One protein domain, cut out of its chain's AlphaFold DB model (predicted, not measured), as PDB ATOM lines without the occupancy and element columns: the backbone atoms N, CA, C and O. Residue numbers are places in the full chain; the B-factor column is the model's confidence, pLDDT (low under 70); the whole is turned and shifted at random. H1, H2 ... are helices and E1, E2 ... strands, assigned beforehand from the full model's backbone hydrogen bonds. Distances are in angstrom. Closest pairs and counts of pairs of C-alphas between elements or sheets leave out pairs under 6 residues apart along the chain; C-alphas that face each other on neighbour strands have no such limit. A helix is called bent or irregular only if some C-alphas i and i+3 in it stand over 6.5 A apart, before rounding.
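What this domain is: This is residues 5 to 222 of the 324 residues of the protein "Phthalate dioxygenase reductase" of Photobacterium piscicola (UniProt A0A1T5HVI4). A strongly twisted sheet of eight strands, with the small sheet of E3 and E9 face to face with it and crossed, makes a barrel-like core in which residues 5 to 6, shortly before E1, pair back with E10. H1 to H4 gather at one end of this core, and H5, H6 and H7 make a helical lobe at its side, by E7. The printed part has 218 residues with seven named helices and ten named strands, in the order E1 E2 E3 E4 H1 H2 E5 E6 E7 H3 H4 E8 E9 E10 H5 H6 H7; the class is mixed, helices and strands. The whole is compact, with a radius of gyration of the C-alphas of 16.6 A and spans of 46 by 39 by 33 A.

How they stand to each other: The mixed large sheet runs E2, residues 29 to 31; E1, 9 to 12; E5, 89 to 91; E4, 58 to 62; E8, 145 to 151; E7, 110 to 117; E6, 104 to 107; E10, 160 to 165. E8 and E7 are antiparallel at 149 degrees, with N 148 and O 113 2.9 A apart, within hydrogen-bond range. The hairpin E6 and E7 has N 105 and O 112 at 2.8 A. E5 and E4 meet only at a point, where C-alphas 89 and 60 face each other at 4.8 A. E3, residues 33 to 37, and E9, residues 153 to 156, are antiparallel, with N 36 and O 153 at 2.8 A. The two sheets form a sandwich, two sheets face to face, with strands at 86 degrees. H5, residues 173 to 181, is on the large sheet; its C-alpha 173 is 5.8 A from that of Pro 117, the closest pair with E7. H7, residues 201 to 213, only grazes that sheet with residues 201 to 204. H7 touches H6, residues 187 to 195, at Ala 194 and Gln 208, whose C-alphas are 4.9 A apart, at a steep tilt of 47 degrees, opposite ways. H1, residues 64 to 72, and H2, residues 74 to 79, touch only at the corner, at Ser 70 and Val 77, 4.9 A between C-alphas. H3, residues 122 to 128, touches H4, residues 133 to 139, with C-alphas 125 and 133 closest at 5.6 A. Every O i to N i+4 pair is within hydrogen-bond range in H3, H4, H5 and H6; H1 has 4 of 5, H7 7 of 9, and irregular H2, with C-alphas 75 and 78 7.8 A apart, 0 of 2 beside 1 of 3 O i to N i+3 pairs.

Where its parts are: E1 begins at C-alpha 9, (259.322, 365.465, 291.019), and H7 ends at C-alpha 213, (284.877, 364.280, 256.294). From first to last C-alpha E7 measures 20.3 A, E8 18.3 A and H7 17.6 A.

The domain as a whole: The C-alphas of Asp 32 and Asn 214, the two farthest apart, are 47.8 A apart. The printed part has no cut. The links E1 to E2, E3 to E4 and E5 to E6 are long. Mean pLDDT of the printed part is 89.4; residues 15 to 26, 46 to 52 and 221 are under 70.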
ATOM      1  N   SER A   5     271.492 366.439 295.388       97.12
ATOM      2  CA  SER A   5     270.196 367.101 295.533       97.12
ATOM      3  C   SER A   5     269.127 366.075 295.932       97.12
ATOM      4  O   SER A   5     269.439 364.961 296.352       97.12
ATOM      5  N   ILE A   6     267.861 366.450 295.786       96.81
ATOM      6  CA  ILE A   6     266.693 365.608 296.026       96.81
ATOM      7  C   ILE A   6     265.821 365.603 294.768       96.81
ATOM      8  O   ILE A   6     265.690 366.618 294.079       96.81
ATOM      9  N   VAL A   7     265.197 364.464 294.466       96.25
ATOM     10  CA  VAL A   7     264.200 364.360 293.393       96.25
ATOM     11  C   VAL A   7     262.917 365.086 293.796       96.25
ATOM     12  O   VAL A   7     262.070 364.537 294.506       96.25
ATOM     13  N   GLU A   8     262.740 366.319 293.321       94.12
ATOM     14  CA  GLU A   8     261.560 367.131 293.643       94.12
ATOM     15  C   GLU A   8     260.288 366.566 293.012       94.12
ATOM     16  O   GLU A   8     259.220 366.542 293.641       94.12
ATOM     17  N   GLN A   9     260.399 366.119 291.756       94.12
ATOM     18  CA  GLN A   9     259.322 365.465 291.019       94.12
ATOM     19  C   GLN A   9     259.866 364.372 290.101       94.12
ATOM     20  O   GLN A   9     260.869 364.552 289.408       94.12
ATOM     21  N   LEU A  10     259.121 363.270 290.042       92.69
ATOM     22  CA  LEU A  10     259.221 362.268 288.993       92.69
ATOM     23  C   LEU A  10     258.088 362.471 288.007       92.69
ATOM     24  O   LEU A  10     256.959 362.776 288.403       92.69
ATOM     25  N   ARG A  11     258.377 362.296 286.720       91.69
ATOM     26  CA  ARG A  11     257.371 362.444 285.675       91.69
ATOM     27  C   ARG A  11     257.513 361.366 284.602       91.69
ATOM     28  O   ARG A  11     258.612 361.037 284.157       91.69
ATOM     29  N   TYR A  12     256.383 360.853 284.134       83.25
ATOM     30  CA  TYR A  12     256.307 360.086 282.891       83.25
ATOM     31  C   TYR A  12     255.078 360.507 282.093       83.25
ATOM     32  O   TYR A  12     254.129 361.079 282.629       83.25
ATOM     33  N   GLY A  13     255.110 360.268 280.791       74.00
ATOM     34  CA  GLY A  13     254.052 360.615 279.860       74.00
ATOM     35  C   GLY A  13     253.624 359.386 279.083       74.00
ATOM     36  O   GLY A  13     254.431 358.515 278.781       74.00
ATOM     37  N   ARG A  14     252.342 359.322 278.734       70.56
ATOM     38  CA  ARG A  14     251.873 358.429 277.671       70.56
ATOM     39  C   ARG A  14     251.834 359.218 276.373       70.56
ATOM     40  O   ARG A  14     251.673 360.438 276.404       70.56
ATOM     41  N   VAL A  15     251.991 358.559 275.233       60.34
ATOM     42  CA  VAL A  15     251.906 359.238 273.941       60.34
ATOM     43  C   VAL A  15     250.471 359.710 273.744       60.34
ATOM     44  O   VAL A  15     249.552 358.924 273.528       60.34
ATOM     45  N   THR A  16     250.288 361.024 273.793       53.62
ATOM     46  CA  THR A  16     249.023 361.691 273.491       53.62
ATOM     47  C   THR A  16     249.125 362.408 272.145       53.62
ATOM     48  O   THR A  16     250.206 362.833 271.734       53.62
ATOM     49  N   GLY A  17     248.001 362.526 271.434       49.09
ATOM     50  CA  GLY A  17     247.916 363.158 270.112       49.09
ATOM     51  C   GLY A  17     247.158 362.285 269.111       49.09
ATOM     52  O   GLY A  17     247.523 361.131 268.881       49.09
ATOM     53  N   GLN A  18     246.085 362.828 268.526       35.66
ATOM     54  CA  GLN A  18     245.283 362.122 267.516       35.66
ATOM     55  C   GLN A  18     246.036 362.015 266.174       35.66
ATOM     56  O   GLN A  18     246.004 360.960 265.540       35.66
ATOM     57  N   ASP A  19     246.819 363.040 265.823       39.25
ATOM     58  CA  ASP A  19     247.621 363.109 264.597       39.25
ATOM     59  C   ASP A  19     249.014 362.486 264.767       39.25
ATOM     60  O   ASP A  19     249.751 362.817 265.699       39.25
ATOM     61  N   TYR A  20     249.421 361.639 263.814       39.78
ATOM     62  CA  TYR A  20     250.716 360.934 263.799       39.78
ATOM     63  C   TYR A  20     251.929 361.866 264.003       39.78
ATOM     64  O   TYR A  20     252.898 361.479 264.650       39.78
ATOM     65  N   PHE A  21     251.854 363.106 263.509       37.91
ATOM     66  CA  PHE A  21     252.932 364.099 263.577       37.91
ATOM     67  C   PHE A  21     253.079 364.803 264.930       37.91
ATOM     68  O   PHE A  21     254.180 365.228 265.284       37.91
ATOM     69  N   PHE A  22     251.991 364.901 265.696       50.09
ATOM     70  CA  PHE A  22     251.979 365.538 267.015       50.09
ATOM     71  C   PHE A  22     251.946 364.529 268.159       50.09
ATOM     72  O   PHE A  22     251.982 364.935 269.322       50.09
ATOM     73  N   ARG A  23     251.931 363.222 267.851       50.12
ATOM     74  CA  ARG A  23     252.158 362.180 268.850       50.12
ATOM     75  C   ARG A  23     253.459 362.477 269.576       50.12
ATOM     76  O   ARG A  23     254.533 362.577 268.977       50.12
ATOM     77  N   SER A  24     253.349 362.650 270.883       53.91
ATOM     78  CA  SER A  24     254.477 362.935 271.750       53.91
ATOM     79  C   SER A  24     254.139 362.507 273.173       53.91
ATOM     80  O   SER A  24     253.040 362.770 273.645       53.91
ATOM     81  N   GLY A  25     255.092 361.879 273.862       55.97
ATOM     82  CA  GLY A  25     255.042 361.657 275.316       55.97
ATOM     83  C   GLY A  25     255.662 362.819 276.105       55.97
ATOM     84  O   GLY A  25     256.103 362.645 277.239       55.97
ATOM     85  N   ILE A  26     255.797 363.997 275.477       64.00
ATOM     86  CA  ILE A  26     256.409 365.178 276.105       64.00
ATOM     87  C   ILE A  26     255.546 365.739 277.238       64.00
ATOM     88  O   ILE A  26     256.068 366.402 278.126       64.00
ATOM     89  N   GLU A  27     254.239 365.472 277.232       70.88
ATOM     90  CA  GLU A  27     253.361 365.828 278.342       70.88
ATOM     91  C   GLU A  27     253.465 364.769 279.436       70.88
ATOM     92  O   GLU A  27     252.760 363.761 279.427       70.88
ATOM     93  N   LYS A  28     254.385 364.992 280.375       77.06
ATOM     94  CA  LYS A  28     254.579 364.086 281.501       77.06
ATOM     95  C   LYS A  28     253.779 364.525 282.722       77.06
ATOM     96  O   LYS A  28     253.908 365.663 283.191       77.06
ATOM     97  N   ALA A  29     252.985 363.611 283.265       82.56
ATOM     98  CA  ALA A  29     252.274 363.799 284.521       82.56
ATOM     99  C   ALA A  29     253.216 363.529 285.710       82.56
ATOM    100  O   ALA A  29     254.103 362.678 285.593       82.56
ATOM    101  N   PRO A  30     253.056 364.247 286.835       90.44
ATOM    102  CA  PRO A  30     253.803 363.953 288.047       90.44
ATOM    103  C   PRO A  30     253.359 362.614 288.642       90.44
ATOM    104  O   PRO A  30     252.178 362.267 288.600       90.44
ATOM    105  N   ILE A  31     254.313 361.896 289.219       92.50
ATOM    106  CA  ILE A  31     254.113 360.625 289.912       92.50
ATOM    107  C   ILE A  31     255.007 360.538 291.147       92.50
ATOM    108  O   ILE A  31     256.022 361.228 291.235       92.50
ATOM    109  N   ASP A  32     254.628 359.683 292.096       93.38
ATOM    110  CA  ASP A  32     255.375 359.531 293.348       93.38
ATOM    111  C   ASP A  32     256.491 358.489 293.254       93.38
ATOM    112  O   ASP A  32     257.475 358.599 293.976       93.38
ATOM    113  N   GLN A  33     256.371 357.499 292.367       95.69
ATOM    114  CA  GLN A  33     257.316 356.390 292.272       95.69
ATOM    115  C   GLN A  33     257.320 355.766 290.875       95.69
ATOM    116  O   GLN A  33     256.281 355.723 290.207       95.69
ATOM    117  N   VAL A  34     258.480 355.273 290.430       95.75
ATOM    118  CA  VAL A  34     258.627 354.591 289.141       95.75
ATOM    119  C   VAL A  34     259.713 353.522 289.148       95.75
ATOM    120  O   VAL A  34     260.820 353.732 289.638       95.75
ATOM    121  N   GLN A  35     259.398 352.389 288.522       97.50
ATOM    122  CA  GLN A  35     260.371 351.358 288.174       97.50
ATOM    123  C   GLN A  35     261.173 351.798 286.946       97.50
ATOM    124  O   GLN A  35     260.603 352.236 285.945       97.50
ATOM    125  N   VAL A  36     262.492 351.672 287.006       96.81
ATOM    126  CA  VAL A  36     263.435 352.087 285.966       96.81
ATOM    127  C   VAL A  36     264.196 350.867 285.467       96.81
ATOM    128  O   VAL A  36     264.916 350.211 286.216       96.81
ATOM    129  N   THR A  37     264.053 350.594 284.174       96.00
ATOM    130  CA  THR A  37     264.740 349.503 283.467       96.00
ATOM    131  C   THR A  37     265.809 350.063 282.536       96.00
ATOM    132  O   THR A  37     265.840 351.267 282.279       96.00
ATOM    133  N   VAL A  38     266.623 349.207 281.919       93.19
ATOM    134  CA  VAL A  38     267.575 349.618 280.871       93.19
ATOM    135  C   VAL A  38     266.923 350.350 279.693       93.19
ATOM    136  O   VAL A  38     267.599 351.091 278.981       93.19
ATOM    137  N   LEU A  39     265.612 350.182 279.490       89.12
ATOM    138  CA  LEU A  39     264.846 350.866 278.446       89.12
ATOM    139  C   LEU A  39     264.225 352.197 278.902       89.12
ATOM    140  O   LEU A  39     263.711 352.928 278.057       89.12
ATOM    141  N   GLY A  40     264.291 352.520 280.195       92.00
ATOM    142  CA  GLY A  40     263.729 353.730 280.793       92.00
ATOM    143  C   GLY A  40     262.679 353.455 281.865       92.00
ATOM    144  O   GLY A  40     262.531 352.331 282.360       92.00
ATOM    145  N   CYS A  41     261.961 354.515 282.234       92.50
ATOM    146  CA  CYS A  41     260.882 354.488 283.217       92.50
ATOM    147  C   CYS A  41     259.692 353.653 282.714       92.50
ATOM    148  O   CYS A  41     259.124 353.935 281.657       92.50
ATOM    149  N   VAL A  42     259.277 352.645 283.481       90.19
ATOM    150  CA  VAL A  42     258.127 351.798 283.145       90.19
ATOM    151  C   VAL A  42     256.859 352.651 283.080       90.19
ATOM    152  O   VAL A  42     256.503 353.333 284.037       90.19
ATOM    153  N   GLY A  43     256.167 352.597 281.940       84.69
ATOM    154  CA  GLY A  43     254.967 353.394 281.675       84.69
ATOM    155  C   GLY A  43     255.227 354.749 281.007       84.69
ATOM    156  O   GLY A  43     254.256 355.376 280.581       84.69
ATOM    157  N   ASP A  44     256.491 355.173 280.864       84.12
ATOM    158  CA  ASP A  44     256.863 356.305 280.008       84.12
ATOM    159  C   ASP A  44     256.890 355.852 278.546       84.12
ATOM    160  O   ASP A  44     257.607 354.926 278.166       84.12
ATOM    161  N   GLU A  45     256.094 356.503 277.710       77.44
ATOM    162  CA  GLU A  45     256.016 356.212 276.288       77.44
ATOM    163  C   GLU A  45     256.706 357.302 275.473       77.44
ATOM    164  O   GLU A  45     256.700 358.491 275.798       77.44
ATOM    165  N   GLN A  46     257.254 356.899 274.332       63.06
ATOM    166  CA  GLN A  46     257.870 357.812 273.387       63.06
ATOM    167  C   GLN A  46     257.285 357.606 272.000       63.06
ATOM    168  O   GLN A  46     257.142 356.482 271.523       63.06
ATOM    169  N   ALA A  47     256.953 358.709 271.331       51.09
ATOM    170  CA  ALA A  47     256.260 358.649 270.050       51.09
ATOM    171  C   ALA A  47     257.142 358.163 268.893       51.09
ATOM    172  O   ALA A  47     256.628 357.608 267.926       51.09
ATOM    173  N   GLU A  48     258.462 358.339 268.983       53.50
ATOM    174  CA  GLU A  48     259.399 357.808 267.991       53.50
ATOM    175  C   GLU A  48     260.471 356.991 268.704       53.50
ATOM    176  O   GLU A  48     261.012 357.416 269.724       53.50
ATOM    177  N   ARG A  49     260.832 355.843 268.117       48.53
ATOM    178  CA  ARG A  49     261.858 354.929 268.654       48.53
ATOM    179  C   ARG A  49     263.219 355.604 268.859       48.53
ATOM    180  O   ARG A  49     264.034 355.114 269.632       48.53
ATOM    181  N   PHE A  50     263.465 356.721 268.176       54.16
ATOM    182  CA  PHE A  50     264.702 357.487 268.259       54.16
ATOM    183  C   PHE A  50     264.677 358.616 269.298       54.16
ATOM    184  O   PHE A  50     265.613 359.400 269.274       54.16
ATOM    185  N   HIS A  51     263.682 358.737 270.182       54.12
ATOM    186  CA  HIS A  51     263.741 359.694 271.310       54.12
ATOM    187  C   HIS A  51     264.253 359.060 272.613       54.12
ATOM    188  O   HIS A  51     264.359 359.738 273.631       54.12
ATOM    189  N   GLY A  52     264.607 357.770 272.566       62.72
ATOM    190  CA  GLY A  52     264.930 356.955 273.736       62.72
ATOM    191  C   GLY A  52     265.882 355.825 273.391       62.72
ATOM    192  O   GLY A  52     266.718 355.957 272.489       62.72
ATOM    193  N   GLY A  53     265.756 354.713 274.107       79.56
ATOM    194  CA  GLY A  53     266.660 353.570 274.014       79.56
ATOM    195  C   GLY A  53     267.731 353.594 275.102       79.56
ATOM    196  O   GLY A  53     267.741 354.480 275.950       79.56
ATOM    197  N   LEU A  54     268.644 352.621 275.055       88.19
ATOM    198  CA  LEU A  54     269.601 352.339 276.135       88.19
ATOM    199  C   LEU A  54     270.440 353.556 276.556       88.19
ATOM    200  O   LEU A  54     270.783 353.703 277.718       88.19
ATOM    201  N   GLU A  55     270.742 354.443 275.610       89.56
ATOM    202  CA  GLU A  55     271.560 355.646 275.807       89.56
ATOM    203  C   GLU A  55     270.757 356.872 276.275       89.56
ATOM    204  O   GLU A  55     271.337 357.910 276.590       89.56
ATOM    205  N   ARG A  56     269.424 356.784 276.262       91.56
ATOM    206  CA  ARG A  56     268.476 357.883 276.505       91.56
ATOM    207  C   ARG A  56     267.269 357.392 277.302       91.56
ATOM    208  O   ARG A  56     266.124 357.700 276.975       91.56
ATOM    209  N   ALA A  57     267.549 356.577 278.309       92.56
ATOM    210  CA  ALA A  57     266.555 355.887 279.118       92.56
ATOM    211  C   ALA A  57     265.838 356.848 280.079       92.56
ATOM    212  O   ALA A  57     264.633 356.734 280.283       92.56
ATOM    213  N   VAL A  58     266.575 357.809 280.643       96.44
ATOM    214  CA  VAL A  58     266.044 358.814 281.573       96.44
ATOM    215  C   VAL A  58     266.538 360.193 281.150       96.44
ATOM    216  O   VAL A  58     267.722 360.364 280.856       96.44
ATOM    217  N   LEU A  59     265.638 361.174 281.105       96.75
ATOM    218  CA  LEU A  59     265.959 362.574 280.841       96.75
ATOM    219  C   LEU A  59     265.867 363.393 282.127       96.75
ATOM    220  O   LEU A  59     264.861 363.322 282.832       96.75
ATOM    221  N   GLN A  60     266.867 364.232 282.374       97.69
ATOM    222  CA  GLN A  60     266.829 365.252 283.419       97.69
ATOM    223  C   GLN A  60     266.961 366.642 282.804       97.69
ATOM    224  O   GLN A  60     267.657 366.832 281.802       97.69
ATOM    225  N   PHE A  61     266.271 367.603 283.408       95.50
ATOM    226  CA  PHE A  61     266.330 369.015 283.061       95.50
ATOM    227  C   PHE A  61     266.370 369.833 284.352       95.50
ATOM    228  O   PHE A  61     265.660 369.504 285.304       95.50
ATOM    229  N   ASP A  62     267.206 370.868 284.385       94.69
ATOM    230  CA  ASP A  62     267.282 371.777 285.528       94.69
ATOM    231  C   ASP A  62     266.003 372.622 285.601       94.69
ATOM    232  O   ASP A  62     265.668 373.365 284.670       94.69
ATOM    233  N   CYS A  63     265.271 372.500 286.707       90.19
ATOM    234  CA  CYS A  63     264.023 373.226 286.908       90.19
ATOM    235  C   CYS A  63     264.224 374.744 287.010       90.19
ATOM    236  O   CYS A  63     263.310 375.498 286.659       90.19
ATOM    237  N   ASP A  64     265.417 375.209 287.394       91.94
ATOM    238  CA  ASP A  64     265.719 376.638 287.516       91.94
ATOM    239  C   ASP A  64     265.664 377.357 286.156       91.94
ATOM    240  O   ASP A  64     265.394 378.565 286.077       91.94
ATOM    241  N   HIS A  65     265.818 376.617 285.050       94.25
ATOM    242  CA  HIS A  65     265.673 377.168 283.703       94.25
ATOM    243  C   HIS A  65     264.260 377.685 283.431       94.25
ATOM    244  O   HIS A  65     264.121 378.678 282.710       94.25
ATOM    245  N   TYR A  66     263.208 377.090 284.010       93.69
ATOM    246  CA  TYR A  66     261.826 377.531 283.769       93.69
ATOM    247  C   TYR A  66     261.569 378.954 284.263       93.69
ATOM    248  O   TYR A  66     260.871 379.718 283.589       93.69
ATOM    249  N   ALA A  67     262.168 379.346 285.392       91.56
ATOM    250  CA  ALA A  67     262.055 380.707 285.909       91.56
ATOM    251  C   ALA A  67     262.680 381.719 284.935       91.56
ATOM    252  O   ALA A  67     262.072 382.737 284.604       91.56
ATOM    253  N   GLN A  68     263.861 381.405 284.397       89.94
ATOM    254  CA  GLN A  68     264.538 382.263 283.422       89.94
ATOM    255  C   GLN A  68     263.785 382.327 282.085       89.94
ATOM    256  O   GLN A  68     263.643 383.404 281.504       89.94
ATOM    257  N   LEU A  69     263.281 381.192 281.596       93.62
ATOM    258  CA  LEU A  69     262.487 381.125 280.365       93.62
ATOM    259  C   LEU A  69     261.185 381.921 280.490       93.62
ATOM    260  O   LEU A  69     260.811 382.623 279.555       93.62
ATOM    261  N   SER A  70     260.545 381.884 281.660       93.94
ATOM    262  CA  SER A  70     259.331 382.653 281.950       93.94
ATOM    263  C   SER A  70     259.550 384.163 281.844       93.94
ATOM    264  O   SER A  70     258.683 384.874 281.338       93.94
ATOM    265  N   LEU A  71     260.719 384.655 282.263       92.62
ATOM    266  CA  LEU A  71     261.082 386.068 282.120       92.62
ATOM    267  C   LEU A  71     261.337 386.459 280.657       92.62
ATOM    268  O   LEU A  71     260.986 387.561 280.243       92.62
ATOM    269  N   LEU A  72     261.947 385.565 279.875       93.00
ATOM    270  CA  LEU A  72     262.336 385.834 278.487       93.00
ATOM    271  C   LEU A  72     261.185 385.683 277.489       93.00
ATOM    272  O   LEU A  72     261.143 386.396 276.488       93.00
ATOM    273  N   PHE A  73     260.243 384.784 277.766       92.81
ATOM    274  CA  PHE A  73     259.123 384.463 276.884       92.81
ATOM    275  C   PHE A  73     257.790 384.623 277.639       92.81
ATOM    276  O   PHE A  73     257.091 383.638 277.897       92.81
ATOM    277  N   PRO A  74     257.385 385.865 277.980       92.25
ATOM    278  CA  PRO A  74     256.239 386.129 278.856       92.25
ATOM    279  C   PRO A  74     254.909 385.577 278.316       92.25
ATOM    280  O   PRO A  74     254.027 385.203 279.085       92.25
ATOM    281  N   LYS A  75     254.759 385.474 276.987       91.62
ATOM    282  CA  LYS A  75     253.561 384.898 276.344       91.62
ATOM    283  C   LYS A  75     253.421 383.387 276.566       91.62
ATOM    284  O   LYS A  75     252.310 382.870 276.498       91.62
ATOM    285  N   SER A  76     254.527 382.701 276.845       93.12
ATOM    286  CA  SER A  76     254.599 381.247 277.018       93.12
ATOM    287  C   SER A  76     254.679 380.821 278.483       93.12
ATOM    288  O   SER A  76     254.707 379.627 278.755       93.12
ATOM    289  N   VAL A  77     254.644 381.764 279.436       93.69
ATOM    290  CA  VAL A  77     254.693 381.501 280.890       93.69
ATOM    291  C   VAL A  77     253.750 380.387 281.352       93.69
ATOM    292  O   VAL A  77     254.223 379.501 282.060       93.69
ATOM    293  N   PRO A  78     252.469 380.322 280.926       92.88
ATOM    294  CA  PRO A  78     251.579 379.237 281.353       92.88
ATOM    295  C   PRO A  78     252.059 377.834 280.945       92.88
ATOM    296  O   PRO A  78     251.592 376.834 281.487       92.88
ATOM    297  N   LEU A  79     252.969 377.750 279.973       91.00
ATOM    298  CA  LEU A  79     253.500 376.512 279.410       91.00
ATOM    299  C   LEU A  79     254.855 376.124 280.025       91.00
ATOM    300  O   LEU A  79     255.246 374.966 279.903       91.00
ATOM    301  N   PHE A  80     255.551 377.036 280.716       92.81
ATOM    302  CA  PHE A  80     256.797 376.748 281.437       92.81
ATOM    303  C   PHE A  80     256.516 376.174 282.819       92.81
ATOM    304  O   PHE A  80     256.479 376.874 283.825       92.81
ATOM    305  N   ASN A  81     256.319 374.865 282.855       90.94
ATOM    306  CA  ASN A  81     256.194 374.096 284.080       90.94
ATOM    307  C   ASN A  81     257.067 372.846 283.991       90.94
ATOM    308  O   ASN A  81     257.410 372.408 282.894       90.94
ATOM    309  N   ASN A  82     257.389 372.268 285.148       91.44
ATOM    310  CA  ASN A  82     258.084 370.988 285.248       91.44
ATOM    311  C   ASN A  82     257.432 369.939 284.327       91.44
ATOM    312  O   ASN A  82     256.210 369.845 284.237       91.44
ATOM    313  N   GLY A  83     258.245 369.160 283.623       88.31
ATOM    314  CA  GLY A  83     257.833 368.265 282.539       88.31
ATOM    315  C   GLY A  83     257.624 368.960 281.187       88.31
ATOM    316  O   GLY A  83     257.328 368.290 280.201       88.31
ATOM    317  N   GLY A  84     257.760 370.283 281.095       89.44
ATOM    318  CA  GLY A  84     257.613 371.056 279.862       89.44
ATOM    319  C   GLY A  84     258.609 370.650 278.776       89.44
ATOM    320  O   GLY A  84     258.235 370.560 277.605       89.44
ATOM    321  N   TYR A  85     259.846 370.332 279.162       92.06
ATOM    322  CA  TYR A  85     260.877 369.797 278.273       92.06
ATOM    323  C   TYR A  85     260.752 368.275 278.083       92.06
ATOM    324  O   TYR A  85     261.433 367.702 277.229       92.06
ATOM    325  N   GLY A  86     259.831 367.612 278.781       90.50
ATOM    326  CA  GLY A  86     259.609 366.168 278.718       90.50
ATOM    327  C   GLY A  86     260.581 365.361 279.572       90.50
ATOM    328  O   GLY A  86     260.757 364.172 279.303       90.50
ATOM    329  N   GLU A  87     261.215 365.998 280.553       93.88
ATOM    330  CA  GLU A  87     262.104 365.407 281.550       93.88
ATOM    331  C   GLU A  87     261.382 364.448 282.500       93.88
ATOM    332  O   GLU A  87     260.236 364.677 282.892       93.88
ATOM    333  N   ASN A  88     262.065 363.363 282.862       95.94
ATOM    334  CA  ASN A  88     261.602 362.399 283.854       95.94
ATOM    335  C   ASN A  88     261.974 362.831 285.271       95.94
ATOM    336  O   ASN A  88     261.162 362.690 286.183       95.94
ATOM    337  N   LEU A  89     263.201 363.333 285.441       96.69
ATOM    338  CA  LEU A  89     263.731 363.791 286.719       96.69
ATOM    339  C   LEU A  89     263.723 365.315 286.758       96.69
ATOM    340  O   LEU A  89     264.319 365.966 285.898       96.69
ATOM    341  N   VAL A  90     263.068 365.859 287.778       94.94
ATOM    342  CA  VAL A  90     263.073 367.285 288.102       94.94
ATOM    343  C   VAL A  90     263.854 367.451 289.395       94.94
ATOM    344  O   VAL A  90     263.439 366.954 290.444       94.94
ATOM    345  N   VAL A  91     265.012 368.094 289.294       94.12
ATOM    346  CA  VAL A  91     266.003 368.178 290.366       94.12
ATOM    347  C   VAL A  91     266.657 369.552 290.310       94.12
ATOM    348  O   VAL A  91     267.201 369.921 289.268       94.12
ATOM    349  N   ALA A  92     266.641 370.279 291.424       92.12
ATOM    350  CA  ALA A  92     267.292 371.580 291.535       92.12
ATOM    351  C   ALA A  92     268.805 371.444 291.774       92.12
ATOM    352  O   ALA A  92     269.281 370.446 292.326       92.12
ATOM    353  N   GLY A  93     269.582 372.460 291.389       92.69
ATOM    354  CA  GLY A  93     271.020 372.547 291.686       92.69
ATOM    355  C   GLY A  93     271.933 371.639 290.848       92.69
ATOM    356  O   GLY A  93     273.158 371.728 290.960       92.69
ATOM    357  N   MET A  94     271.375 370.805 289.967       97.31
ATOM    358  CA  MET A  94     272.108 370.038 288.954       97.31
ATOM    359  C   MET A  94     271.798 370.627 287.580       97.31
ATOM    360  O   MET A  94     270.634 370.717 287.211       97.31
ATOM    361  N   ASN A  95     272.827 371.016 286.823       97.44
ATOM    362  CA  ASN A  95     272.676 371.681 285.530       97.44
ATOM    363  C   ASN A  95     273.814 371.357 284.558       97.44
ATOM    364  O   ASN A  95     274.806 370.702 284.885       97.44
ATOM    365  N   GLU A  96     273.695 371.861 283.335       98.38
ATOM    366  CA  GLU A  96     274.599 371.543 282.238       98.38
ATOM    367  C   GLU A  96     276.055 371.960 282.500       98.38
ATOM    368  O   GLU A  96     276.976 371.419 281.884       98.38
ATOM    369  N   HIS A  97     276.291 372.900 283.415       98.00
ATOM    370  CA  HIS A  97     277.626 373.378 283.758       98.00
ATOM    371  C   HIS A  97     278.294 372.575 284.877       98.00
ATOM    372  O   HIS A  97     279.516 372.651 285.006       98.00
ATOM    373  N   ASN A  98     277.537 371.814 285.673       97.94
ATOM    374  CA  ASN A  98     278.080 371.047 286.796       97.94
ATOM    375  C   ASN A  98     277.928 369.522 286.664       97.94
ATOM    376  O   ASN A  98     278.538 368.800 287.460       97.94
ATOM    377  N   ILE A  99     277.200 369.041 285.652       98.69
ATOM    378  CA  ILE A  99     277.094 367.627 285.267       98.69
ATOM    379  C   ILE A  99     278.018 367.312 284.093       98.69
ATOM    380  O   ILE A  99     278.078 368.071 283.121       98.69
ATOM    381  N   CYS A 100     278.721 366.180 284.171       98.88
ATOM    382  CA  CYS A 100     279.690 365.740 283.172       98.88
ATOM    383  C   CYS A 100     279.290 364.429 282.490       98.88
ATOM    384  O   CYS A 100     278.653 363.560 283.080       98.88
ATOM    385  N   ILE A 101     279.717 364.262 281.237       98.81
ATOM    386  CA  ILE A 101     279.593 362.991 280.517       98.81
ATOM    387  C   ILE A 101     280.277 361.880 281.314       98.81
ATOM    388  O   ILE A 101     281.418 362.018 281.751       98.81
ATOM    389  N   GLY A 102     279.596 360.745 281.465       98.69
ATOM    390  CA  GLY A 102     280.098 359.594 282.203       98.69
ATOM    391  C   GLY A 102     279.948 359.669 283.719       98.69
ATOM    392  O   GLY A 102     280.259 358.658 284.350       98.69
ATOM    393  N   ASP A 103     279.461 360.781 284.289       98.88
ATOM    394  CA  ASP A 103     279.087 360.836 285.707       98.88
ATOM    395  C   ASP A 103     278.157 359.661 286.031       98.88
ATOM    396  O   ASP A 103     277.159 359.452 285.331       98.88
ATOM    397  N   LYS A 104     278.488 358.896 287.076       98.88
ATOM    398  CA  LYS A 104     277.585 357.894 287.648       98.88
ATOM    399  C   LYS A 104     276.783 358.546 288.755       98.88
ATOM    400  O   LYS A 104     277.354 359.203 289.624       98.88
ATOM    401  N   VAL A 105     275.475 358.356 288.707       98.88
ATOM    402  CA  VAL A 105     274.522 359.020 289.588       98.88
ATOM    403  C   VAL A 105     273.697 357.962 290.301       98.88
ATOM    404  O   VAL A 105     273.066 357.139 289.639       98.88
ATOM    405  N   ALA A 106     273.729 357.970 291.631       98.81
ATOM    406  CA  ALA A 106     272.859 357.144 292.457       98.81
ATOM    407  C   ALA A 106     271.573 357.914 292.761       98.81
ATOM    408  O   ALA A 106     271.626 359.110 293.047       98.81
ATOM    409  N   VAL A 107     270.430 357.235 292.657       98.56
ATOM    410  CA  VAL A 107     269.115 357.785 293.001       98.56
ATOM    411  C   VAL A 107     268.146 356.646 293.319       98.56
ATOM    412  O   VAL A 107     267.947 355.744 292.502       98.56
ATOM    413  N   GLY A 108     267.574 356.644 294.525       97.56
ATOM    414  CA  GLY A 108     266.805 355.498 295.019       97.56
ATOM    415  C   GLY A 108     267.648 354.216 295.012       97.56
ATOM    416  O   GLY A 108     268.757 354.181 295.540       97.56
ATOM    417  N   SER A 109     267.146 353.156 294.371       98.38
ATOM    418  CA  SER A 109     267.907 351.906 294.144       98.38
ATOM    419  C   SER A 109     268.575 351.821 292.761       98.38
ATOM    420  O   SER A 109     269.142 350.784 292.407       98.38
ATOM    421  N   VAL A 110     268.526 352.904 291.981       98.69
ATOM    422  CA  VAL A 110     268.997 352.972 290.593       98.69
ATOM    423  C   VAL A 110     270.396 353.584 290.526       98.69
ATOM    424  O   VAL A 110     270.707 354.552 291.222       98.69
ATOM    425  N   ILE A 111     271.232 353.059 289.623       98.81
ATOM    426  CA  ILE A 111     272.481 353.714 289.212       98.81
ATOM    427  C   ILE A 111     272.363 354.106 287.744       98.81
ATOM    428  O   ILE A 111     272.213 353.258 286.861       98.81
ATOM    429  N   LEU A 112     272.473 355.403 287.486       98.81
ATOM    430  CA  LEU A 112     272.431 356.015 286.167       98.81
ATOM    431  C   LEU A 112     273.834 356.434 285.719       98.81
ATOM    432  O   LEU A 112     274.716 356.673 286.542       98.81
ATOM    433  N   GLN A 113     274.044 356.575 284.411       98.88
ATOM    434  CA  GLN A 113     275.252 357.188 283.859       98.88
ATOM    435  C   GLN A 113     274.919 358.208 282.778       98.88
ATOM    436  O   GLN A 113     274.206 357.890 281.827       98.88
ATOM    437  N   VAL A 114     275.463 359.419 282.908       98.88
ATOM    438  CA  VAL A 114     275.265 360.513 281.948       98.88
ATOM    439  C   VAL A 114     275.874 360.147 280.597       98.88
ATOM    440  O   VAL A 114     277.047 359.773 280.517       98.88
ATOM    441  N   THR A 115     275.097 360.289 279.524       98.50
ATOM    442  CA  THR A 115     275.493 359.840 278.180       98.50
ATOM    443  C   THR A 115     275.737 360.987 277.218       98.50
ATOM    444  O   THR A 115     276.761 361.002 276.540       98.50
ATOM    445  N   GLN A 116     274.806 361.935 277.123       98.25
ATOM    446  CA  GLN A 116     274.832 362.998 276.123       98.25
ATOM    447  C   GLN A 116     273.897 364.162 276.494       98.25
ATOM    448  O   GLN A 116     272.895 363.944 277.185       98.25
ATOM    449  N   PRO A 117     274.164 365.390 275.998       98.00
ATOM    450  CA  PRO A 117     273.173 366.463 276.022       98.00
ATOM    451  C   PRO A 117     271.905 366.040 275.278       98.00
ATOM    452  O   PRO A 117     271.960 365.344 274.256       98.00
ATOM    453  N   ARG A 118     270.749 366.514 275.742       95.56
ATOM    454  CA  ARG A 118     269.532 366.464 274.934       95.56
ATOM    455  C   ARG A 118     269.704 367.426 273.758       95.56
ATOM    456  O   ARG A 118     270.180 368.541 273.928       95.56
ATOM    457  N   GLN A 119     269.263 367.029 272.569       91.00
ATOM    458  CA  GLN A 119     269.212 367.930 271.419       91.00
ATOM    459  C   GLN A 119     267.801 368.531 271.295       91.00
ATOM    460  O   GLN A 119     266.860 367.798 270.978       91.00
ATOM    461  N   PRO A 120     267.601 369.844 271.533       89.00
ATOM    462  CA  PRO A 120     266.311 370.498 271.312       89.00
ATOM    463  C   PRO A 120     265.824 370.310 269.873       89.00
ATOM    464  O   PRO A 120     266.619 370.328 268.937       89.00
ATOM    465  N   CYS A 121     264.521 370.164 269.661       84.50
ATOM    466  CA  CYS A 121     263.937 370.057 268.325       84.50
ATOM    467  C   CYS A 121     262.695 370.941 268.207       84.50
ATOM    468  O   CYS A 121     262.153 371.391 269.219       84.50
ATOM    469  N   PHE A 122     262.220 371.156 266.982       79.56
ATOM    470  CA  PHE A 122     261.068 372.011 266.679       79.56
ATOM    471  C   PHE A 122     259.785 371.657 267.459       79.56
ATOM    472  O   PHE A 122     258.942 372.520 267.688       79.56
ATOM    473  N   LYS A 123     259.641 370.415 267.952       81.19
ATOM    474  CA  LYS A 123     258.514 370.025 268.818       81.19
ATOM    475  C   LYS A 123     258.449 370.847 270.112       81.19
ATOM    476  O   LYS A 123     257.354 371.060 270.628       81.19
ATOM    477  N   LEU A 124     259.586 371.346 270.615       87.62
ATOM    478  CA  LEU A 124     259.601 372.294 271.735       87.62
ATOM    479  C   LEU A 124     258.978 373.636 271.341       87.62
ATOM    480  O   LEU A 124     258.204 374.183 272.122       87.62
ATOM    481  N   ASN A 125     259.245 374.124 270.125       87.19
ATOM    482  CA  ASN A 125     258.644 375.361 269.622       87.19
ATOM    483  C   ASN A 125     257.119 375.254 269.604       87.19
ATOM    484  O   ASN A 125     256.426 376.142 270.097       87.19
ATOM    485  N   HIS A 126     256.599 374.128 269.104       83.94
ATOM    486  CA  HIS A 126     255.164 373.855 269.106       83.94
ATOM    487  C   HIS A 126     254.600 373.761 270.532       83.94
ATOM    488  O   HIS A 126     253.597 374.402 270.841       83.94
ATOM    489  N   ARG A 127     255.256 373.003 271.424       85.56
ATOM    490  CA  ARG A 127     254.799 372.820 272.811       85.56
ATOM    491  C   ARG A 127     254.696 374.137 273.573       85.56
ATOM    492  O   ARG A 127     253.687 374.369 274.230       85.56
ATOM    493  N   PHE A 128     255.714 374.984 273.475       88.25
ATOM    494  CA  PHE A 128     255.751 376.263 274.184       88.25
ATOM    495  C   PHE A 128     255.107 377.407 273.401       88.25
ATOM    496  O   PHE A 128     255.103 378.537 273.886       88.25
ATOM    497  N   LYS A 129     254.565 377.135 272.206       85.94
ATOM    498  CA  LYS A 129     254.032 378.150 271.284       85.94
ATOM    499  C   LYS A 129     255.014 379.314 271.076       85.94
ATOM    500  O   LYS A 129     254.604 380.466 270.977       85.94
ATOM    501  N   GLU A 130     256.307 378.994 271.032       87.50
ATOM    502  CA  GLU A 130     257.413 379.946 270.930       87.50
ATOM    503  C   GLU A 130     258.384 379.478 269.831       87.50
ATOM    504  O   GLU A 130     259.157 378.543 270.057       87.50
ATOM    505  N   PRO A 131     258.363 380.094 268.633       80.75
ATOM    506  CA  PRO A 131     259.139 379.645 267.473       80.75
ATOM    507  C   PRO A 131     260.651 379.566 267.699       80.75
ATOM    508  O   PRO A 131     261.346 378.833 266.997       80.75
ATOM    509  N   THR A 132     261.183 380.332 268.655       84.19
ATOM    510  CA  THR A 132     262.630 380.460 268.853       84.19
ATOM    511  C   THR A 132     263.191 379.588 269.973       84.19
ATOM    512  O   THR A 132     264.413 379.503 270.122       84.19
ATOM    513  N   ILE A 133     262.346 378.894 270.743       90.81
ATOM    514  CA  ILE A 133     262.780 378.293 272.008       90.81
ATOM    515  C   ILE A 133     263.746 377.121 271.849       90.81
ATOM    516  O   ILE A 133     264.675 377.001 272.645       90.81
ATOM    517  N   ALA A 134     263.603 376.275 270.824       89.88
ATOM    518  CA  ALA A 134     264.551 375.187 270.584       89.88
ATOM    519  C   ALA A 134     265.950 375.739 270.268       89.88
ATOM    520  O   ALA A 134     266.949 375.263 270.811       89.88
ATOM    521  N   ARG A 135     266.015 376.782 269.429       86.19
ATOM    522  CA  ARG A 135     267.262 377.472 269.072       86.19
ATOM    523  C   ARG A 135     267.859 378.180 270.290       86.19
ATOM    524  O   ARG A 135     269.052 378.042 270.543       86.19
ATOM    525  N   TYR A 136     267.031 378.877 271.069       91.50
ATOM    526  CA  TYR A 136     267.451 379.522 272.311       91.50
ATOM    527  C   TYR A 136     268.034 378.506 273.302       91.50
ATOM    528  O   TYR A 136     269.143 378.699 273.797       91.50
ATOM    529  N   SER A 137     267.323 377.401 273.533       94.69
ATOM    530  CA  SER A 137     267.738 376.313 274.427       94.69
ATOM    531  C   SER A 137     269.108 375.762 274.032       94.69
ATOM    532  O   SER A 137     269.986 375.624 274.880       94.69
ATOM    533  N   GLN A 138     269.323 375.526 272.734       93.38
ATOM    534  CA  GLN A 138     270.604 375.058 272.205       93.38
ATOM    535  C   GLN A 138     271.735 376.069 272.428       93.38
ATOM    536  O   GLN A 138     272.790 375.709 272.939       93.38
ATOM    537  N   HIS A 139     271.533 377.331 272.037       89.12
ATOM    538  CA  HIS A 139     272.583 378.352 272.119       89.12
ATOM    539  C   HIS A 139     272.975 378.702 273.555       89.12
ATOM    540  O   HIS A 139     274.087 379.163 273.785       89.12
ATOM    541  N   ASN A 140     272.075 378.486 274.515       92.50
ATOM    542  CA  ASN A 140     272.296 378.843 275.913       92.50
ATOM    543  C   ASN A 140     272.570 377.625 276.807       92.50
ATOM    544  O   ASN A 140     272.577 377.778 278.021       92.50
ATOM    545  N   SER A 141     272.790 376.434 276.231       94.69
ATOM    546  CA  SER A 141     273.008 375.185 276.980       94.69
ATOM    547  C   SER A 141     271.913 374.885 278.015       94.69
ATOM    548  O   SER A 141     272.215 374.405 279.098       94.69
ATOM    549  N   LYS A 142     270.647 375.162 277.677       95.56
ATOM    550  CA  LYS A 142     269.461 374.882 278.508       95.56
ATOM    551  C   LYS A 142     268.654 373.771 277.870       95.56
ATOM    552  O   LYS A 142     267.605 374.006 277.268       95.56
ATOM    553  N   THR A 143     269.207 372.573 277.878       95.31
ATOM    554  CA  THR A 143     268.701 371.459 277.074       95.31
ATOM    555  C   THR A 143     268.353 370.248 277.915       95.31
ATOM    556  O   THR A 143     267.473 369.484 277.524       95.31
ATOM    557  N   GLY A 144     268.963 370.097 279.086       97.44
ATOM    558  CA  GLY A 144     268.956 368.857 279.836       97.44
ATOM    559  C   GLY A 144     269.888 367.814 279.223       97.44
ATOM    560  O   GLY A 144     270.588 368.038 278.229       97.44
ATOM    561  N   TRP A 145     269.903 366.634 279.821       98.50
ATOM    562  CA  TRP A 145     270.789 365.548 279.420       98.50
ATOM    563  C   TRP A 145     270.161 364.190 279.688       98.50
ATOM    564  O   TRP A 145     269.222 364.038 280.471       98.50
ATOM    565  N   PHE A 146     270.699 363.198 278.998       98.25
ATOM    566  CA  PHE A 146     270.229 361.832 279.075       98.25
ATOM    567  C   PHE A 146     271.132 360.956 279.936       98.25
ATOM    568  O   PHE A 146     272.344 361.172 280.041       98.25
ATOM    569  N   TYR A 147     270.509 359.919 280.486       98.56
ATOM    570  CA  TYR A 147     271.159 358.825 281.179       98.56
ATOM    571  C   TYR A 147     270.907 357.489 280.479       98.56
ATOM    572  O   TYR A 147     269.822 357.241 279.944       98.56
ATOM    573  N   ARG A 148     271.896 356.601 280.581       97.94
ATOM    574  CA  ARG A 148     271.725 355.148 280.494       97.94
ATOM    575  C   ARG A 148     271.597 354.579 281.903       97.94
ATOM    576  O   ARG A 148     272.099 355.178 282.855       97.94
ATOM    577  N   VAL A 149     270.969 353.419 282.034       98.12
ATOM    578  CA  VAL A 149     270.795 352.738 283.326       98.12
ATOM    579  C   VAL A 149     271.871 351.667 283.473       98.12
ATOM    580  O   VAL A 149     271.986 350.787 282.623       98.12
ATOM    581  N   LEU A 150     272.681 351.769 284.527       98.31
ATOM    582  CA  LEU A 150     273.702 350.776 284.877       98.31
ATOM    583  C   LEU A 150     273.162 349.723 285.848       98.31
ATOM    584  O   LEU A 150     273.574 348.567 285.788       98.31
ATOM    585  N   GLN A 151     272.243 350.128 286.726       98.50
ATOM    586  CA  GLN A 151     271.535 349.255 287.655       98.50
ATOM    587  C   GLN A 151     270.053 349.626 287.646       98.50
ATOM    588  O   GLN A 151     269.713 350.768 287.951       98.50
ATOM    589  N   GLU A 152     269.204 348.668 287.272       98.56
ATOM    590  CA  GLU A 152     267.745 348.798 287.331       98.56
ATOM    591  C   GLU A 152     267.255 348.847 288.780       98.56
ATOM    592  O   GLU A 152     267.916 348.347 289.691       98.56
ATOM    593  N   GLY A 153     266.078 349.423 288.988       98.31
ATOM    594  CA  GLY A 153     265.506 349.562 290.317       98.31
ATOM    595  C   GLY A 153     264.333 350.521 290.320       98.31
ATOM    596  O   GLY A 153     263.653 350.714 289.318       98.31
ATOM    597  N   GLU A 154     264.120 351.152 291.458       98.06
ATOM    598  CA  GLU A 154     263.016 352.063 291.698       98.06
ATOM    599  C   GLU A 154     263.524 353.415 292.182       98.06
ATOM    600  O   GLU A 154     264.463 353.479 292.986       98.06
ATOM    601  N   ILE A 155     262.880 354.472 291.687       98.25
ATOM    602  CA  ILE A 155     263.050 355.841 292.166       98.25
ATOM    603  C   ILE A 155     261.719 356.312 292.732       98.25
ATOM    604  O   ILE A 155     260.667 356.133 292.110       98.25
ATOM    605  N   THR A 156     261.781 356.958 293.885       97.19
ATOM    606  CA  THR A 156     260.666 357.599 294.571       97.19
ATOM    607  C   THR A 156     260.922 359.100 294.662       97.19
ATOM    608  O   THR A 156     262.055 359.580 294.705       97.19
ATOM    609  N   ARG A 157     259.850 359.886 294.668       96.00
ATOM    610  CA  ARG A 157     259.925 361.310 294.976       96.00
ATOM    611  C   ARG A 157     260.567 361.502 296.353       96.00
ATOM    612  O   ARG A 157     260.237 360.795 297.301       96.00
ATOM    613  N   ASN A 158     261.401 362.529 296.471       96.69
ATOM    614  CA  ASN A 158     262.232 362.837 297.634       96.69
ATOM    615  C   ASN A 158     263.422 361.895 297.872       96.69
ATOM    616  O   ASN A 158     264.113 362.079 298.873       96.69
ATOM    617  N   ASP A 159     263.700 360.946 296.974       98.19
ATOM    618  CA  ASP A 159     264.978 360.238 297.014       98.19
ATOM    619  C   ASP A 159     266.133 361.233 296.844       98.19
ATOM    620  O   ASP A 159     266.056 362.186 296.055       98.19
ATOM    621  N   GLU A 160     267.217 360.994 297.579       98.06
ATOM    622  CA  GLU A 160     268.483 361.677 297.342       98.06
ATOM    623  C   GLU A 160     269.027 361.273 295.969       98.06
ATOM    624  O   GLU A 160     268.933 360.116 295.548       98.06
ATOM    625  N   ILE A 161     269.590 362.249 295.265       98.44
ATOM    626  CA  ILE A 161     270.280 362.052 293.997       98.44
ATOM    627  C   ILE A 161     271.681 362.633 294.110       98.44
ATOM    628  O   ILE A 161     271.851 363.806 294.438       98.44
ATOM    629  N   GLU A 162     272.696 361.828 293.819       98.38
ATOM    630  CA  GLU A 162     274.092 362.236 293.963       98.38
ATOM    631  C   GLU A 162     274.983 361.681 292.856       98.38
ATOM    632  O   GLU A 162     274.821 360.555 292.387       98.38
ATOM    633  N   VAL A 163     275.967 362.478 292.440       98.75
ATOM    634  CA  VAL A 163     277.056 361.999 291.589       98.75
ATOM    635  C   VAL A 163     278.052 361.242 292.469       98.75
ATOM    636  O   VAL A 163     278.770 361.850 293.263       98.75
ATOM    637  N   ILE A 164     278.128 359.924 292.285       98.62
ATOM    638  CA  ILE A 164     278.991 359.016 293.059       98.62
ATOM    639  C   ILE A 164     280.354 358.771 292.397       98.62
ATOM    640  O   ILE A 164     281.310 358.372 293.057       98.62
ATOM    641  N   GLU A 165     280.476 359.019 291.090       98.62
ATOM    642  CA  GLU A 165     281.729 358.868 290.341       98.62
ATOM    643  C   GLU A 165     281.771 359.848 289.164       98.62
ATOM    644  O   GLU A 165     280.784 359.993 288.445       98.62
ATOM    645  N   ARG A 166     282.927 360.487 288.935       98.69
ATOM    646  CA  ARG A 166     283.150 361.460 287.852       98.69
ATOM    647  C   ARG A 166     284.438 361.148 287.081       98.69
ATOM    648  O   ARG A 166     285.493 361.692 287.409       98.69
ATOM    649  N   PRO A 167     284.382 360.286 286.054       98.19
ATOM    650  CA  PRO A 167     285.575 359.895 285.303       98.19
ATOM    651  C   PRO A 167     286.117 361.007 284.387       98.19
ATOM    652  O   PRO A 167     287.313 361.034 284.108       98.19
ATOM    653  N   TYR A 168     285.262 361.932 283.933       98.31
ATOM    654  CA  TYR A 168     285.618 362.958 282.943       98.31
ATOM    655  C   TYR A 168     285.225 364.371 283.408       98.31
ATOM    656  O   TYR A 168     284.334 364.999 282.827       98.31
ATOM    657  N   PRO A 169     285.867 364.906 284.464       98.06
ATOM    658  CA  PRO A 169     285.482 366.180 285.075       98.06
ATOM    659  C   PRO A 169     285.565 367.378 284.125       98.06
ATOM    660  O   PRO A 169     284.906 368.388 284.351       98.06
ATOM    661  N   GLN A 170     286.350 367.271 283.056       97.94
ATOM    662  CA  GLN A 170     286.520 368.316 282.060       97.94
ATOM    663  C   GLN A 170     285.365 368.397 281.051       97.94
ATOM    664  O   GLN A 170     285.245 369.424 280.384       97.94
ATOM    665  N   TRP A 171     284.544 367.349 280.914       98.62
ATOM    666  CA  TRP A 171     283.505 367.232 279.887       98.62
ATOM    667  C   TRP A 171     282.109 367.472 280.460       98.62
ATOM    668  O   TRP A 171     281.276 366.566 280.495       98.62
ATOM    669  N   THR A 172     281.850 368.709 280.891       98.81
ATOM    670  CA  THR A 172     280.497 369.131 281.281       98.81
ATOM    671  C   THR A 172     279.543 369.075 280.089       98.81
ATOM    672  O   THR A 172     279.962 369.227 278.936       98.81
ATOM    673  N   ILE A 173     278.247 368.903 280.351       98.75
ATOM    674  CA  ILE A 173     277.210 368.913 279.311       98.75
ATOM    675  C   ILE A 173     277.272 370.206 278.481       98.75
ATOM    676  O   ILE A 173     277.244 370.152 277.251       98.75
ATOM    677  N   ALA A 174     277.432 371.362 279.125       98.50
ATOM    678  CA  ALA A 174     277.588 372.655 278.461       98.50
ATOM    679  C   ALA A 174     278.849 372.710 277.583       98.50
ATOM    680  O   ALA A 174     278.801 373.223 276.467       98.50
ATOM    681  N   ARG A 175     279.975 372.129 278.026       98.56
ATOM    682  CA  ARG A 175     281.210 372.108 277.227       98.56
ATOM    683  C   ARG A 175     281.085 371.218 275.992       98.56
ATOM    684  O   ARG A 175     281.578 371.578 274.928       98.56
ATOM    685  N   VAL A 176     280.402 370.080 276.101       98.69
ATOM    686  CA  VAL A 176     280.102 369.245 274.926       98.69
ATOM    687  C   VAL A 176     279.202 370.003 273.948       98.69
ATOM    688  O   VAL A 176     279.468 369.997 272.748       98.69
ATOM    689  N   GLN A 177     278.175 370.704 274.442       98.12
ATOM    690  CA  GLN A 177     277.296 371.532 273.606       98.12
ATOM    691  C   GLN A 177     278.033 372.686 272.919       98.12
ATOM    692  O   GLN A 177     277.762 372.962 271.751       98.12
ATOM    693  N   HIS A 178     279.001 373.311 273.593       97.75
ATOM    694  CA  HIS A 178     279.861 374.342 273.003       97.75
ATOM    695  C   HIS A 178     280.568 373.834 271.741       97.75
ATOM    696  O   HIS A 178     280.473 374.464 270.690       97.75
ATOM    697  N   TYR A 179     281.189 372.651 271.792       98.00
ATOM    698  CA  TYR A 179     281.839 372.064 270.612       98.00
ATOM    699  C   TYR A 179     280.855 371.443 269.613       98.00
ATOM    700  O   TYR A 179     281.186 371.275 268.440       98.00
ATOM    701  N   LEU A 180     279.626 371.125 270.027       94.75
ATOM    702  CA  LEU A 180     278.577 370.725 269.091       94.75
ATOM    703  C   LEU A 180     278.040 371.897 268.268       94.75
ATOM    704  O   LEU A 180     277.740 371.685 267.096       94.75
ATOM    705  N   TYR A 181     277.905 373.094 268.849       92.25
ATOM    706  CA  TYR A 181     277.070 374.153 268.265       92.25
ATOM    707  C   TYR A 181     277.743 375.516 268.082       92.25
ATOM    708  O   TYR A 181     277.220 376.321 267.315       92.25
ATOM    709  N   ALA A 182     278.853 375.795 268.768       90.19
ATOM    710  CA  ALA A 182     279.517 377.098 268.731       90.19
ATOM    711  C   ALA A 182     280.909 377.013 268.090       90.19
ATOM    712  O   ALA A 182     281.148 377.633 267.059       90.19
ATOM    713  N   GLU A 183     281.807 376.207 268.656       95.06
ATOM    714  CA  GLU A 183     283.193 376.059 268.186       95.06
ATOM    715  C   GLU A 183     283.373 374.703 267.490       95.06
ATOM    716  O   GLU A 183     284.017 373.779 267.988       95.06
ATOM    717  N   MET A 184     282.681 374.546 266.361       93.44
ATOM    718  CA  MET A 184     282.480 373.248 265.707       93.44
ATOM    719  C   MET A 184     283.716 372.705 264.973       93.44
ATOM    720  O   MET A 184     283.755 371.514 264.663       93.44
ATOM    721  N   ASP A 185     284.704 373.559 264.715       90.81
ATOM    722  CA  ASP A 185     285.954 373.290 264.001       90.81
ATOM    723  C   ASP A 185     287.149 373.012 264.936       90.81
ATOM    724  O   ASP A 185     288.275 372.811 264.475       90.81
ATOM    725  N   ASN A 186     286.926 372.933 266.254       97.69
ATOM    726  CA  ASN A 186     287.986 372.614 267.208       97.69
ATOM    727  C   ASN A 186     288.431 371.144 267.085       97.69
ATOM    728  O   ASN A 186     287.782 370.224 267.595       97.69
ATOM    729  N   LEU A 187     289.574 370.919 266.431       97.06
ATOM    730  CA  LEU A 187     290.108 369.581 266.166       97.06
ATOM    731  C   LEU A 187     290.485 368.810 267.441       97.06
ATOM    732  O   LEU A 187     290.245 367.603 267.517       97.06
ATOM    733  N   ALA A 188     291.057 369.484 268.442       98.12
ATOM    734  CA  ALA A 188     291.488 368.841 269.684       98.12
ATOM    735  C   ALA A 188     290.282 368.282 270.454       98.12
ATOM    736  O   ALA A 188     290.218 367.082 270.726       98.12
ATOM    737  N   ALA A 189     289.274 369.125 270.692       98.19
ATOM    738  CA  ALA A 189     288.042 368.716 271.352       98.19
ATOM    739  C   ALA A 189     287.284 367.653 270.547       98.19
ATOM    740  O   ALA A 189     286.811 366.671 271.116       98.19
ATOM    741  N   THR A 190     287.214 367.804 269.220       98.19
ATOM    742  CA  THR A 190     286.574 366.817 268.336       98.19
ATOM    743  C   THR A 190     287.256 365.451 268.445       98.19
ATOM    744  O   THR A 190     286.569 364.435 268.525       98.19
ATOM    745  N   THR A 191     288.590 365.406 268.501       98.31
ATOM    746  CA  THR A 191     289.360 364.155 268.631       98.31
ATOM    747  C   THR A 191     289.095 363.457 269.966       98.31
ATOM    748  O   THR A 191     288.846 362.247 270.006       98.31
ATOM    749  N   GLU A 192     289.088 364.215 271.062       98.44
ATOM    750  CA  GLU A 192     288.770 363.674 272.385       98.44
ATOM    751  C   GLU A 192     287.322 363.165 272.452       98.44
ATOM    752  O   GLU A 192     287.080 362.029 272.855       98.44
ATOM    753  N   LEU A 193     286.348 363.954 271.990       98.50
ATOM    754  CA  LEU A 193     284.929 363.585 272.038       98.50
ATOM    755  C   LEU A 193     284.594 362.410 271.108       98.50
ATOM    756  O   LEU A 193     283.811 361.537 271.483       98.50
ATOM    757  N   ALA A 194     285.227 362.313 269.936       98.00
ATOM    758  CA  ALA A 194     285.052 361.188 269.014       98.00
ATOM    759  C   ALA A 194     285.533 359.844 269.592       98.00
ATOM    760  O   ALA A 194     285.081 358.782 269.145       98.00
ATOM    761  N   SER A 195     286.428 359.875 270.585       97.88
ATOM    762  CA  SER A 195     286.970 358.690 271.260       97.88
ATOM    763  C   SER A 195     286.425 358.478 272.678       97.88
ATOM    764  O   SER A 195     286.466 357.343 273.156       97.88
ATOM    765  N   LEU A 196     285.802 359.490 273.298       98.38
ATOM    766  CA  LEU A 196     285.274 359.447 274.667       98.38
ATOM    767  C   LEU A 196     284.364 358.217 274.901       98.38
ATOM    768  O   LEU A 196     283.316 358.102 274.256       98.38
ATOM    769  N   PRO A 197     284.744 357.257 275.772       98.06
ATOM    770  CA  PRO A 197     284.043 355.975 275.894       98.06
ATOM    771  C   PRO A 197     282.582 356.078 276.328       98.06
ATOM    772  O   PRO A 197     281.740 355.367 275.792       98.06
ATOM    773  N   THR A 198     282.275 356.966 277.272       97.94
ATOM    774  CA  THR A 198     280.936 357.088 277.868       97.94
ATOM    775  C   THR A 198     280.009 358.035 277.115       97.94
ATOM    776  O   THR A 198     278.831 358.108 277.470       97.94
ATOM    777  N   LEU A 199     280.502 358.742 276.091       98.44
ATOM    778  CA  LEU A 199     279.688 359.636 275.271       98.44
ATOM    779  C   LEU A 199     278.722 358.828 274.405       98.44
ATOM    780  O   LEU A 199     279.135 357.904 273.701       98.44
ATOM    781  N   GLY A 200     277.448 359.209 274.442       93.88
ATOM    782  CA  GLY A 200     276.398 358.536 273.692       93.88
ATOM    783  C   GLY A 200     276.660 358.533 272.189       93.88
ATOM    784  O   GLY A 200     277.172 359.502 271.619       93.88
ATOM    785  N   ILE A 201     276.328 357.410 271.547       88.50
ATOM    786  CA  ILE A 201     276.732 357.122 270.164       88.50
ATOM    787  C   ILE A 201     276.254 358.185 269.172       88.50
ATOM    788  O   ILE A 201     276.991 358.544 268.263       88.50
ATOM    789  N   GLU A 202     275.059 358.743 269.375       86.25
ATOM    790  CA  GLU A 202     274.479 359.766 268.503       86.25
ATOM    791  C   GLU A 202     275.374 361.009 268.427       86.25
ATOM    792  O   GLU A 202     275.721 361.473 267.340       86.25
ATOM    793  N   VAL A 203     275.790 361.514 269.589       93.31
ATOM    794  CA  VAL A 203     276.670 362.680 269.692       93.31
ATOM    795  C   VAL A 203     278.103 362.312 269.304       93.31
ATOM    796  O   VAL A 203     278.748 363.051 268.562       93.31
ATOM    797  N   LYS A 204     278.596 361.142 269.719       94.56
ATOM    798  CA  LYS A 204     279.936 360.658 269.363       94.56
ATOM    799  C   LYS A 204     280.126 360.538 267.849       94.56
ATOM    800  O   LYS A 204     281.147 360.973 267.318       94.56
ATOM    801  N   SER A 205     279.124 360.024 267.135       90.88
ATOM    802  CA  SER A 205     279.148 359.889 265.676       90.88
ATOM    803  C   SER A 205     279.170 361.228 264.937       90.88
ATOM    804  O   SER A 205     279.647 361.276 263.805       90.88
ATOM    805  N   VAL A 206     278.698 362.323 265.548       92.25
ATOM    806  CA  VAL A 206     278.862 363.671 264.981       92.25
ATOM    807  C   VAL A 206     280.343 364.025 264.899       92.25
ATOM    808  O   VAL A 206     280.841 364.308 263.812       92.25
ATOM    809  N   PHE A 207     281.067 363.919 266.012       96.69
ATOM    810  CA  PHE A 207     282.497 364.227 266.049       96.69
ATOM    811  C   PHE A 207     283.322 363.274 265.174       96.69
ATOM    812  O   PHE A 207     284.199 363.721 264.441       96.69
ATOM    813  N   GLN A 208     282.995 361.978 265.162       93.88
ATOM    814  CA  GLN A 208     283.650 361.008 264.273       93.88
ATOM    815  C   GLN A 208     283.474 361.367 262.791       93.88
ATOM    816  O   GLN A 208     284.430 361.289 262.020       93.88
ATOM    817  N   ARG A 209     282.272 361.797 262.386       89.50
ATOM    818  CA  ARG A 209     282.008 362.231 261.009       89.50
ATOM    819  C   ARG A 209     282.786 363.493 260.660       89.50
ATOM    820  O   ARG A 209     283.364 363.537 259.578       89.50
ATOM    821  N   ARG A 210     282.839 364.477 261.564       93.94
ATOM    822  CA  ARG A 210     283.636 365.699 261.370       93.94
ATOM    823  C   ARG A 210     285.109 365.363 261.127       93.94
ATOM    824  O   ARG A 210     285.678 365.868 260.171       93.94
ATOM    825  N   LEU A 211     285.696 364.439 261.894       94.44
ATOM    826  CA  LEU A 211     287.080 363.984 261.662       94.44
ATOM    827  C   LEU A 211     287.261 363.265 260.323       94.44
ATOM    828  O   LEU A 211     288.289 363.428 259.674       94.44
ATOM    829  N   ALA A 212     286.284 362.453 259.918       92.88
ATOM    830  CA  ALA A 212     286.377 361.658 258.696       92.88
ATOM    831  C   ALA A 212     286.166 362.479 257.414       92.88
ATOM    832  O   ALA A 212     286.715 362.134 256.372       92.88
ATOM    833  N   THR A 213     285.343 363.528 257.476       89.25
ATOM    834  CA  THR A 213     284.877 364.280 256.294       89.25
ATOM    835  C   THR A 213     285.368 365.722 256.250       89.25
ATOM    836  O   THR A 213     285.365 366.328 255.185       89.25
ATOM    837  N   ASN A 214     285.795 366.274 257.390       89.81
ATOM    838  CA  ASN A 214     286.037 367.703 257.582       89.81
ATOM    839  C   ASN A 214     284.799 368.582 257.287       89.81
ATOM    840  O   ASN A 214     284.931 369.771 257.002       89.81
ATOM    841  N   GLU A 215     283.594 368.003 257.354       83.31
ATOM    842  CA  GLU A 215     282.317 368.686 257.135       83.31
ATOM    843  C   GLU A 215     281.543 368.868 258.445       83.31
ATOM    844  O   GLU A 215     281.547 368.000 259.323       83.31
ATOM    845  N   ILE A 216     280.825 369.990 258.545       81.56
ATOM    846  CA  ILE A 216     279.950 370.321 259.674       81.56
ATOM    847  C   ILE A 216     278.495 370.099 259.258       81.56
ATOM    848  O   ILE A 216     278.031 370.603 258.235       81.56
ATOM    849  N   GLU A 217     277.758 369.344 260.064       84.25
ATOM    850  CA  GLU A 217     276.341 369.075 259.842       84.25
ATOM    851  C   GLU A 217     275.444 370.319 259.974       84.25
ATOM    852  O   GLU A 217     275.725 371.266 260.708       84.25
ATOM    853  N   ASN A 218     274.297 370.296 259.287       74.94
ATOM    854  CA  ASN A 218     273.314 371.374 259.356       74.94
ATOM    855  C   ASN A 218     272.229 371.094 260.410       74.94
ATOM    856  O   ASN A 218     271.389 370.205 260.251       74.94
ATOM    857  N   TRP A 219     272.192 371.928 261.450       76.38
ATOM    858  CA  TRP A 219     271.229 371.836 262.550       76.38
ATOM    859  C   TRP A 219     269.877 372.531 262.306       76.38
ATOM    860  O   TRP A 219     268.946 372.312 263.084       76.38
ATOM    861  N   HIS A 220     269.725 373.334 261.242       70.44
ATOM    862  CA  HIS A 220     268.512 374.132 260.985       70.44
ATOM    863  C   HIS A 220     267.263 373.258 260.909       70.44
ATOM    864  O   HIS A 220     266.274 373.527 261.582       70.44
ATOM    865  N   SER A 221     267.333 372.147 260.172       67.06
ATOM    866  CA  SER A 221     266.187 371.246 260.002       67.06
ATOM    867  C   SER A 221     265.683 370.626 261.312       67.06
ATOM    868  O   SER A 221     264.495 370.343 261.425       67.06
ATOM    869  N   ARG A 222     266.547 370.446 262.321       81.31
ATOM    870  CA  ARG A 222     266.148 369.958 263.651       81.31
ATOM    871  C   ARG A 222     265.469 371.057 264.471       81.31
ATOM    872  O   ARG A 222     264.493 370.780 265.168       81.31
TER     873      ARG A 222